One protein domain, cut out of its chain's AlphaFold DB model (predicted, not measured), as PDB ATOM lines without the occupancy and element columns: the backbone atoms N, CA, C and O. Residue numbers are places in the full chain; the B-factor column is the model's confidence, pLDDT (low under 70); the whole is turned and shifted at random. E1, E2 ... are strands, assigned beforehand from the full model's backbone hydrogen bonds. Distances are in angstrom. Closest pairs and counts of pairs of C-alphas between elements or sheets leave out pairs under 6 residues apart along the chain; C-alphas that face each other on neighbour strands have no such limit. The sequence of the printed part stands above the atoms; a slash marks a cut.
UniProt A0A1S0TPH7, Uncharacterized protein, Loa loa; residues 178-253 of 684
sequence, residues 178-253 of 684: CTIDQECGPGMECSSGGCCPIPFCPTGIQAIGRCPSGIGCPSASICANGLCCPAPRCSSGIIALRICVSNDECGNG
ATOM      1  N   CYS A 178     127.042 118.422 110.234       80.56
ATOM      2  CA  CYS A 178     125.721 117.830 110.041       80.56
ATOM      3  C   CYS A 178     125.144 118.173 108.661       80.56
ATOM      4  O   CYS A 178     125.570 119.133 108.011       80.56
ATOM      5  N   THR A 179     124.134 117.412 108.254       77.88
ATOM      6  CA  THR A 179     123.256 117.670 107.110       77.88
ATOM      7  C   THR A 179     121.789 117.834 107.519       77.88
ATOM      8  O   THR A 179     121.060 118.562 106.846       77.88
ATOM      9  N   ILE A 180     121.371 117.230 108.639       78.75
ATOM     10  CA  ILE A 180     120.018 117.329 109.215       78.75
ATOM     11  C   ILE A 180     120.068 117.455 110.745       78.75
ATOM     12  O   ILE A 180     121.017 117.005 111.383       78.75
ATOM     13  N   ASP A 181     119.016 118.013 111.355       71.94
ATOM     14  CA  ASP A 181     118.949 118.241 112.810       71.94
ATOM     15  C   ASP A 181     119.067 116.956 113.649       71.94
ATOM     16  O   ASP A 181     119.591 116.993 114.757       71.94
ATOM     17  N   GLN A 182     118.627 115.804 113.125       78.00
ATOM     18  CA  GLN A 182     118.683 114.516 113.836       78.00
ATOM     19  C   GLN A 182     120.109 113.973 114.035       78.00
ATOM     20  O   GLN A 182     120.311 113.075 114.848       78.00
ATOM     21  N   GLU A 183     121.098 114.507 113.315       79.94
ATOM     22  CA  GLU A 183     122.519 114.195 113.522       79.94
ATOM     23  C   GLU A 183     123.116 114.982 114.705       79.94
ATOM     24  O   GLU A 183     124.234 114.704 115.146       79.94
ATOM     25  N   CYS A 184     122.379 115.966 115.228       76.44
ATOM     26  CA  CYS A 184     122.785 116.801 116.344       76.44
ATOM     27  C   CYS A 184     122.197 116.300 117.673       76.44
ATOM     28  O   CYS A 184     121.083 115.784 117.746       76.44
ATOM     29  N   GLY A 185     122.967 116.456 118.756       75.12
ATOM     30  CA  GLY A 185     122.525 116.088 120.103       75.12
ATOM     31  C   GLY A 185     121.367 116.959 120.625       75.12
ATOM     32  O   GLY A 185     121.081 118.019 120.065       75.12
ATOM     33  N   PRO A 186     120.708 116.555 121.727       70.62
ATOM     34  CA  PRO A 186     119.592 117.307 122.300       70.62
ATOM     35  C   PRO A 186     119.984 118.760 122.618       70.62
ATOM     36  O   PRO A 186     121.007 119.014 123.251       70.62
ATOM     37  N   GLY A 187     119.151 119.711 122.185       71.94
ATOM     38  CA  GLY A 187     119.390 121.151 122.354       71.94
ATOM     39  C   GLY A 187     120.257 121.807 121.268       71.94
ATOM     40  O   GLY A 187     120.595 122.987 121.402       71.94
ATOM     41  N   MET A 188     120.600 121.076 120.204       78.88
ATOM     42  CA  MET A 188     121.400 121.551 119.070       78.88
ATOM     43  C   MET A 188     120.596 121.460 117.756       78.88
ATOM     44  O   MET A 188     119.847 120.511 117.554       78.88
ATOM     45  N   GLU A 189     120.773 122.430 116.857       80.00
ATOM     46  CA  GLU A 189     120.219 122.470 115.492       80.00
ATOM     47  C   GLU A 189     121.340 122.401 114.445       80.00
ATOM     48  O   GLU A 189     122.471 122.836 114.696       80.00
ATOM     49  N   CYS A 190     121.034 121.899 113.251       80.81
ATOM     50  CA  CYS A 190     121.964 121.874 112.133       80.81
ATOM     51  C   CYS A 190     121.962 123.224 111.399       80.81
ATOM     52  O   CYS A 190     121.090 123.529 110.584       80.81
ATOM     53  N   SER A 191     122.966 124.062 111.674       78.75
ATOM     54  CA  SER A 191     123.100 125.401 111.092       78.75
ATOM     55  C   SER A 191     124.407 125.527 110.319       78.75
ATOM     56  O   SER A 191     125.480 125.218 110.830       78.75
ATOM     57  N   SER A 192     124.342 126.000 109.072       77.50
ATOM     58  CA  SER A 192     125.529 126.197 108.217       77.50
ATOM     59  C   SER A 192     126.392 124.929 108.029       77.50
ATOM     60  O   SER A 192     127.607 125.022 107.858       77.50
ATOM     61  N   GLY A 193     125.776 123.740 108.070       75.94
ATOM     62  CA  GLY A 193     126.465 122.447 107.955       75.94
ATOM     63  C   GLY A 193     127.182 121.980 109.229       75.94
ATOM     64  O   GLY A 193     128.031 121.086 109.158       75.94
ATOM     65  N   GLY A 194     126.884 122.582 110.386       82.31
ATOM     66  CA  GLY A 194     127.394 122.148 111.683       82.31
ATOM     67  C   GLY A 194     126.355 122.200 112.805       82.31
ATOM     68  O   GLY A 194     125.410 122.984 112.759       82.31
ATOM     69  N   CYS A 195     126.523 121.345 113.813       84.75
ATOM     70  CA  CYS A 195     125.639 121.308 114.973       84.75
ATOM     71  C   CYS A 195     125.916 122.493 115.902       84.75
ATOM     72  O   CYS A 195     127.044 122.686 116.370       84.75
ATOM     73  N   CYS A 196     124.865 123.259 116.184       83.69
ATOM     74  CA  CYS A 196     124.906 124.562 116.838       83.69
ATOM     75  C   CYS A 196     123.857 124.653 117.959       83.69
ATOM     76  O   CYS A 196     122.752 124.155 117.772       83.69
ATOM     77  N   PRO A 197     124.135 125.303 119.101       81.12
ATOM     78  CA  PRO A 197     123.180 125.370 120.210       81.12
ATOM     79  C   PRO A 197     121.945 126.217 119.872       81.12
ATOM     80  O   PRO A 197     122.065 127.335 119.363       81.12
ATOM     81  N   ILE A 198     120.761 125.696 120.206       80.12
ATOM     82  CA  ILE A 198     119.480 126.394 120.035       80.12
ATOM     83  C   ILE A 198     119.341 127.492 121.116       80.12
ATOM     84  O   ILE A 198     119.616 127.216 122.288       80.12
ATOM     85  N   PRO A 199     118.909 128.726 120.773       78.88
ATOM     86  CA  PRO A 199     118.734 129.809 121.746       78.88
ATOM     87  C   PRO A 199     117.673 129.546 122.831       78.88
ATOM     88  O   PRO A 199     116.770 128.722 122.681       78.88
ATOM     89  N   PHE A 200     117.744 130.324 123.913       80.62
ATOM     90  CA  PHE A 200     116.733 130.336 124.972       80.62
ATOM     91  C   PHE A 200     115.509 131.180 124.594       80.62
ATOM     92  O   PHE A 200     115.607 132.194 123.903       80.62
ATOM     93  N   CYS A 201     114.352 130.768 125.099       76.75
ATOM     94  CA  CYS A 201     113.100 131.509 125.040       76.75
ATOM     95  C   CYS A 201     113.113 132.748 125.951       76.75
ATOM     96  O   CYS A 201     113.881 132.787 126.914       76.75
ATOM     97  N   PRO A 202     112.197 133.719 125.745       70.50
ATOM     98  CA  PRO A 202     112.042 134.876 126.637       70.50
ATOM     99  C   PRO A 202     111.785 134.505 128.108       70.50
ATOM    100  O   PRO A 202     112.101 135.272 129.008       70.50
ATOM    101  N   THR A 203     111.247 133.307 128.353       66.62
ATOM    102  CA  THR A 203     111.005 132.720 129.680       66.62
ATOM    103  C   THR A 203     112.256 132.121 130.343       66.62
ATOM    104  O   THR A 203     112.153 131.563 131.432       66.62
ATOM    105  N   GLY A 204     113.426 132.173 129.695       70.06
ATOM    106  CA  GLY A 204     114.680 131.583 130.185       70.06
ATOM    107  C   GLY A 204     114.811 130.066 129.986       70.06
ATOM    108  O   GLY A 204     115.837 129.490 130.335       70.06
ATOM    109  N   ILE A 205     113.803 129.405 129.406       76.06
ATOM    110  CA  ILE A 205     113.817 127.963 129.111       76.06
ATOM    111  C   ILE A 205     114.428 127.730 127.720       76.06
ATOM    112  O   ILE A 205     114.227 128.540 126.816       76.06
ATOM    113  N   GLN A 206     115.180 126.643 127.520       75.88
ATOM    114  CA  GLN A 206     115.736 126.306 126.203       75.88
ATOM    115  C   GLN A 206     114.609 126.057 125.185       75.88
ATOM    116  O   GLN A 206     113.633 125.368 125.493       75.88
ATOM    117  N   ALA A 207     114.723 126.623 123.979       77.31
ATOM    118  CA  ALA A 207     113.745 126.373 122.926       77.31
ATOM    119  C   ALA A 207     113.893 124.954 122.355       77.31
ATOM    120  O   ALA A 207     114.994 124.418 122.245       77.31
ATOM    121  N   ILE A 208     112.767 124.361 121.954       78.44
ATOM    122  CA  ILE A 208     112.689 122.998 121.401       78.44
ATOM    123  C   ILE A 208     113.000 122.995 119.887       78.44
ATOM    124  O   ILE A 208     113.247 121.952 119.293       78.44
ATOM    125  N   GLY A 209     112.986 124.167 119.245       77.19
ATOM    126  CA  GLY A 209     113.250 124.342 117.816       77.19
ATOM    127  C   GLY A 209     112.940 125.766 117.354       77.19
ATOM    128  O   GLY A 209     112.759 126.668 118.177       77.19
ATOM    129  N   ARG A 210     112.833 125.972 116.036       74.38
ATOM    130  CA  ARG A 210     112.472 127.260 115.418       74.38
ATOM    131  C   ARG A 210     111.114 127.213 114.720       74.38
ATOM    132  O   ARG A 210     110.697 126.182 114.210       74.38
ATOM    133  N   CYS A 211     110.474 128.372 114.629       77.50
ATOM    134  CA  CYS A 211     109.208 128.600 113.929       77.50
ATOM    135  C   CYS A 211     109.323 129.842 113.024       77.50
ATOM    136  O   CYS A 211     108.752 130.893 113.323       77.50
ATOM    137  N   PRO A 212     110.079 129.758 111.911       64.75
ATOM    138  CA  PRO A 212     110.415 130.917 111.075       64.75
ATOM    139  C   PRO A 212     109.205 131.619 110.433       64.75
ATOM    140  O   PRO A 212     109.328 132.774 110.039       64.75
ATOM    141  N   SER A 213     108.044 130.958 110.374       65.06
ATOM    142  CA  SER A 213     106.789 131.505 109.831       65.06
ATOM    143  C   SER A 213     105.688 131.682 110.891       65.06
ATOM    144  O   SER A 213     104.513 131.746 110.545       65.06
ATOM    145  N   GLY A 214     106.027 131.680 112.188       61.78
ATOM    146  CA  GLY A 214     105.050 131.791 113.286       61.78
ATOM    147  C   GLY A 214     104.260 130.508 113.603       61.78
ATOM    148  O   GLY A 214     103.536 130.457 114.593       61.78
ATOM    149  N   ILE A 215     104.404 129.465 112.782       61.81
ATOM    150  CA  ILE A 215     103.613 128.225 112.796       61.81
ATOM    151  C   ILE A 215     104.576 127.023 112.768       61.81
ATOM    152  O   ILE A 215     105.687 127.143 112.248       61.81
ATOM    153  N   GLY A 216     104.157 125.870 113.305       67.12
ATOM    154  CA  GLY A 216     104.873 124.589 113.162       67.12
ATOM    155  C   GLY A 216     105.500 124.013 114.437       67.12
ATOM    156  O   GLY A 216     106.187 122.999 114.364       67.12
ATOM    157  N   CYS A 217     105.268 124.619 115.604       75.88
ATOM    158  CA  CYS A 217     105.769 124.086 116.871       75.88
ATOM    159  C   CYS A 217     105.009 122.815 117.319       75.88
ATOM    160  O   CYS A 217     103.796 122.730 117.105       75.88
ATOM    161  N   PRO A 218     105.686 121.836 117.955       70.75
ATOM    162  CA  PRO A 218     105.049 120.617 118.453       70.75
ATOM    163  C   PRO A 218     104.039 120.887 119.581       70.75
ATOM    164  O   PRO A 218     104.048 121.940 120.225       70.75
ATOM    165  N   SER A 219     103.166 119.911 119.843       65.25
ATOM    166  CA  SER A 219     102.118 119.980 120.870       65.25
ATOM    167  C   SER A 219     102.656 120.443 122.232       65.25
ATOM    168  O   SER A 219     103.689 119.963 122.688       65.25
ATOM    169  N   ALA A 220     101.931 121.353 122.892       69.75
ATOM    170  CA  ALA A 220     102.341 122.028 124.134       69.75
ATOM    171  C   ALA A 220     103.593 122.930 124.031       69.75
ATOM    172  O   ALA A 220     104.206 123.263 125.047       69.75
ATOM    173  N   SER A 221     103.930 123.404 122.829       75.75
ATOM    174  CA  SER A 221     104.876 124.506 122.627       75.75
ATOM    175  C   SER A 221     104.300 125.583 121.705       75.75
ATOM    176  O   SER A 221     103.416 125.314 120.894       75.75
ATOM    177  N   ILE A 222     104.778 126.816 121.857       77.44
ATOM    178  CA  ILE A 222     104.306 127.990 121.127       77.44
ATOM    179  C   ILE A 222     105.463 128.735 120.468       77.44
ATOM    180  O   ILE A 222     106.557 128.820 121.023       77.44
ATOM    181  N   CYS A 223     105.203 129.311 119.297       77.38
ATOM    182  CA  CYS A 223     106.139 130.214 118.655       77.38
ATOM    183  C   CYS A 223     106.236 131.559 119.392       77.38
ATOM    184  O   CYS A 223     105.269 132.317 119.430       77.38
ATOM    185  N   ALA A 224     107.415 131.886 119.918       74.50
ATOM    186  CA  ALA A 224     107.750 133.206 120.442       74.50
ATOM    187  C   ALA A 224     109.111 133.644 119.886       74.50
ATOM    188  O   ALA A 224     110.089 132.907 119.974       74.50
ATOM    189  N   ASN A 225     109.177 134.831 119.275       75.62
ATOM    190  CA  ASN A 225     110.386 135.377 118.635       75.62
ATOM    191  C   ASN A 225     111.073 134.412 117.639       75.62
ATOM    192  O   ASN A 225     112.298 134.385 117.524       75.62
ATOM    193  N   GLY A 226     110.290 133.598 116.918       73.44
ATOM    194  CA  GLY A 226     110.804 132.608 115.962       73.44
ATOM    195  C   GLY A 226     111.375 131.329 116.595       73.44
ATOM    196  O   GLY A 226     111.962 130.516 115.879       73.44
ATOM    197  N   LEU A 227     111.184 131.128 117.903       81.56
ATOM    198  CA  LEU A 227     111.574 129.941 118.668       81.56
ATOM    199  C   LEU A 227     110.339 129.182 119.176       81.56
ATOM    200  O   LEU A 227     109.363 129.796 119.604       81.56
ATOM    201  N   CYS A 228     110.387 127.849 119.171       81.75
ATOM    202  CA  CYS A 228     109.348 127.003 119.759       81.75
ATOM    203  C   CYS A 228     109.604 126.808 121.255       81.75
ATOM    204  O   CYS A 228     110.474 126.038 121.663       81.75
ATOM    205  N   CYS A 229     108.829 127.516 122.067       82.00
ATOM    206  CA  CYS A 229     108.969 127.588 123.512       82.00
ATOM    207  C   CYS A 229     107.959 126.680 124.218       82.00
ATOM    208  O   CYS A 229     106.794 126.684 123.819       82.00
ATOM    209  N   PRO A 230     108.340 125.938 125.277       79.19
ATOM    210  CA  PRO A 230     107.381 125.203 126.101       79.19
ATOM    211  C   PRO A 230     106.267 126.140 126.579       79.19
ATOM    212  O   PRO A 230     106.544 127.192 127.158       79.19
ATOM    213  N   ALA A 231     105.011 125.791 126.302       73.81
ATOM    214  CA  ALA A 231     103.892 126.674 126.594       73.81
ATOM    215  C   ALA A 231     103.562 126.633 128.101       73.81
ATOM    216  O   ALA A 231     103.347 125.540 128.642       73.81
ATOM    217  N   PRO A 232     103.514 127.784 128.802       76.00
ATOM    218  CA  PRO A 232     103.188 127.812 130.223       76.00
ATOM    219  C   PRO A 232     101.764 127.303 130.475       76.00
ATOM    220  O   PRO A 232     100.858 127.470 129.650       76.00
ATOM    221  N   ARG A 233     101.558 126.668 131.634       78.44
ATOM    222  CA  ARG A 233     100.232 126.226 132.082       78.44
ATOM    223  C   ARG A 233      99.603 127.263 133.004       78.44
ATOM    224  O   ARG A 233     100.213 127.729 133.968       78.44
ATOM    225  N   CYS A 234      98.348 127.564 132.719       77.44
ATOM    226  CA  CYS A 234      97.478 128.348 133.574       77.44
ATOM    227  C   CYS A 234      97.194 127.603 134.882       77.44
ATOM    228  O   CYS A 234      97.225 126.373 134.926       77.44
ATOM    229  N   SER A 235      96.825 128.335 135.934       74.00
ATOM    230  CA  SER A 235      96.433 127.755 137.231       74.00
ATOM    231  C   SER A 235      95.221 126.808 137.139       74.00
ATOM    232  O   SER A 235      95.007 125.989 138.024       74.00
ATOM    233  N   SER A 236      94.453 126.885 136.046       68.69
ATOM    234  CA  SER A 236      93.363 125.973 135.671       68.69
ATOM    235  C   SER A 236      93.819 124.674 134.979       68.69
ATOM    236  O   SER A 236      92.982 123.868 134.586       68.69
ATOM    237  N   GLY A 237      95.124 124.473 134.768       71.50
ATOM    238  CA  GLY A 237      95.696 123.335 134.034       71.50
ATOM    239  C   GLY A 237      95.674 123.468 132.504       71.50
ATOM    240  O   GLY A 237      96.301 122.663 131.815       71.50
ATOM    241  N   ILE A 238      95.001 124.491 131.969       80.06
ATOM    242  CA  ILE A 238      94.920 124.788 130.530       80.06
ATOM    243  C   ILE A 238      96.275 125.324 130.028       80.06
ATOM    244  O   ILE A 238      96.992 126.011 130.756       80.06
ATOM    245  N   ILE A 239      96.640 125.009 128.783       76.00
ATOM    246  CA  ILE A 239      97.830 125.566 128.119       76.00
ATOM    247  C   ILE A 239      97.539 127.023 127.723       76.00
ATOM    248  O   ILE A 239      96.510 127.293 127.107       76.00
ATOM    249  N   ALA A 240      98.428 127.956 128.072       75.50
ATOM    250  CA  ALA A 240      98.246 129.375 127.769       75.50
ATOM    251  C   ALA A 240      98.192 129.651 126.256       75.50
ATOM    252  O   ALA A 240      98.917 129.035 125.473       75.50
ATOM    253  N   LEU A 241      97.364 130.621 125.849       73.56
ATOM    254  CA  LEU A 241      97.151 130.950 124.434       73.56
ATOM    255  C   LEU A 241      98.385 131.611 123.799       73.56
ATOM    256  O   LEU A 241      98.674 131.395 122.625       73.56
ATOM    257  N   ARG A 242      99.101 132.434 124.576       74.38
ATOM    258  CA  ARG A 242     100.417 132.981 124.223       74.38
ATOM    259  C   ARG A 242     101.278 133.265 125.444       74.38
ATOM    260  O   ARG A 242     100.754 133.289 126.551       74.38
ATOM    261  N   ILE A 243     102.580 133.453 125.241       77.06
ATOM    262  CA  ILE A 243     103.484 133.988 126.271       77.06
ATOM    263  C   ILE A 243     103.198 135.486 126.441       77.06
ATOM    264  O   ILE A 243     102.847 136.151 125.466       77.06
ATOM    265  N   CYS A 244     103.335 135.991 127.664       76.12
ATOM    266  CA  CYS A 244     103.145 137.398 128.010       76.12
ATOM    267  C   CYS A 244     104.101 137.842 129.120       76.12
ATOM    268  O   CYS A 244     104.574 137.033 129.923       76.12
ATOM    269  N   VAL A 245     104.337 139.148 129.174       75.25
ATOM    270  CA  VAL A 245     105.048 139.868 130.234       75.25
ATOM    271  C   VAL A 245     104.082 140.766 131.020       75.25
ATOM    272  O   VAL A 245     104.288 140.990 132.212       75.25
ATOM    273  N   SER A 246     102.998 141.240 130.391       74.50
ATOM    274  CA  SER A 246     101.951 142.057 131.025       74.50
ATOM    275  C   SER A 246     100.534 141.614 130.632       74.50
ATOM    276  O   SER A 246     100.336 140.867 129.674       74.50
ATOM    277  N   ASN A 247      99.520 142.081 131.371       71.44
ATOM    278  CA  ASN A 247      98.111 141.795 131.066       71.44
ATOM    279  C   ASN A 247      97.650 142.417 129.737       71.44
ATOM    280  O   ASN A 247      96.845 141.812 129.031       71.44
ATOM    281  N   ASP A 248      98.171 143.592 129.378       73.62
ATOM    282  CA  ASP A 248      97.748 144.330 128.180       73.62
ATOM    283  C   ASP A 248      98.078 143.560 126.890       73.62
ATOM    284  O   ASP A 248      97.328 143.599 125.915       73.62
ATOM    285  N   GLU A 249      99.155 142.770 126.914       78.19
ATOM    286  CA  GLU A 249      99.552 141.875 125.825       78.19
ATOM    287  C   GLU A 249      98.554 140.734 125.585       78.19
ATOM    288  O   GLU A 249      98.567 140.139 124.504       78.19
ATOM    289  N   CYS A 250      97.687 140.415 126.554       76.00
ATOM    290  CA  CYS A 250      96.716 139.321 126.482       76.00
ATOM    291  C   CYS A 250      95.360 139.727 125.885       76.00
ATOM    292  O   CYS A 250      94.724 138.903 125.216       76.00
ATOM    293  N   GLY A 251      94.978 140.999 126.007       71.56
ATOM    294  CA  GLY A 251      93.705 141.520 125.508       71.56
ATOM    295  C   GLY A 251      92.478 141.005 126.274       71.56
ATOM    296  O   GLY A 251      92.577 140.201 127.199       71.56
ATOM    297  N   ASN A 252      91.298 141.484 125.876       73.12
ATOM    298  CA  ASN A 252      90.040 141.211 126.581       73.12
ATOM    299  C   ASN A 252      89.753 139.705 126.719       73.12
ATOM    300  O   ASN A 252      89.834 138.955 125.747       73.12
ATOM    301  N   GLY A 253      89.348 139.286 127.919       74.44
ATOM    302  CA  GLY A 253      89.035 137.894 128.251       74.44
ATOM    303  C   GLY A 253      90.212 137.080 128.797       74.44
ATOM    304  O   GLY A 253      90.007 135.942 129.221       74.44
TER     305      GLY A 253
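AT A GLANCE: This is residues 178 to 253 of the 684 residues of an uncharacterized protein of Loa loa (UniProt A0A1S0TPH7). With little regular structure, the domain is a loose rod of loops bearing two small strand hairpins, E1-E2 near one end and E3-E4 near the middle, while residues 231 to 253 loop on to the other end. Of 76 printed residues, 16 are in four named strands, E1 to E4, and the class is all strand. There is no named helix. The whole is loose, with a radius of gyration of the C-alphas of 14.3 A and spans of 45 by 21 by 20 A.

HOW THE PARTS SIT: E3, residues 221 to 224, and E4, residues 227 to 230, form an antiparallel hairpin at 139 degrees, with N 222 and O 229 2.8 A apart. Residues 209 to 210 pair antiparallel with residues 227 to 228 of E4. E1, residues 188 to 191, and E2, residues 194 to 197, form an antiparallel hairpin at 135 degrees, with N 189 and O 196 2.8 A apart. E2 and E3 are apart.

IN THESE COORDINATES: E1, 9.0 A long, begins at C-alpha 188 (121.400, 121.551, 119.070). E2 spans 10.0 A and E3 9.4 A. E4, 9.8 A long, ends at C-alpha 230 (107.381, 125.203, 126.101).

THE WHOLE: The C-alphas of Cys 178 and Asn 252 are farthest apart, at 45.8 A. The printed part has no cut. The link E2 to E3 is long, with 23 residues. Nine residues are under 70 in pLDDT, among them 212 to 216.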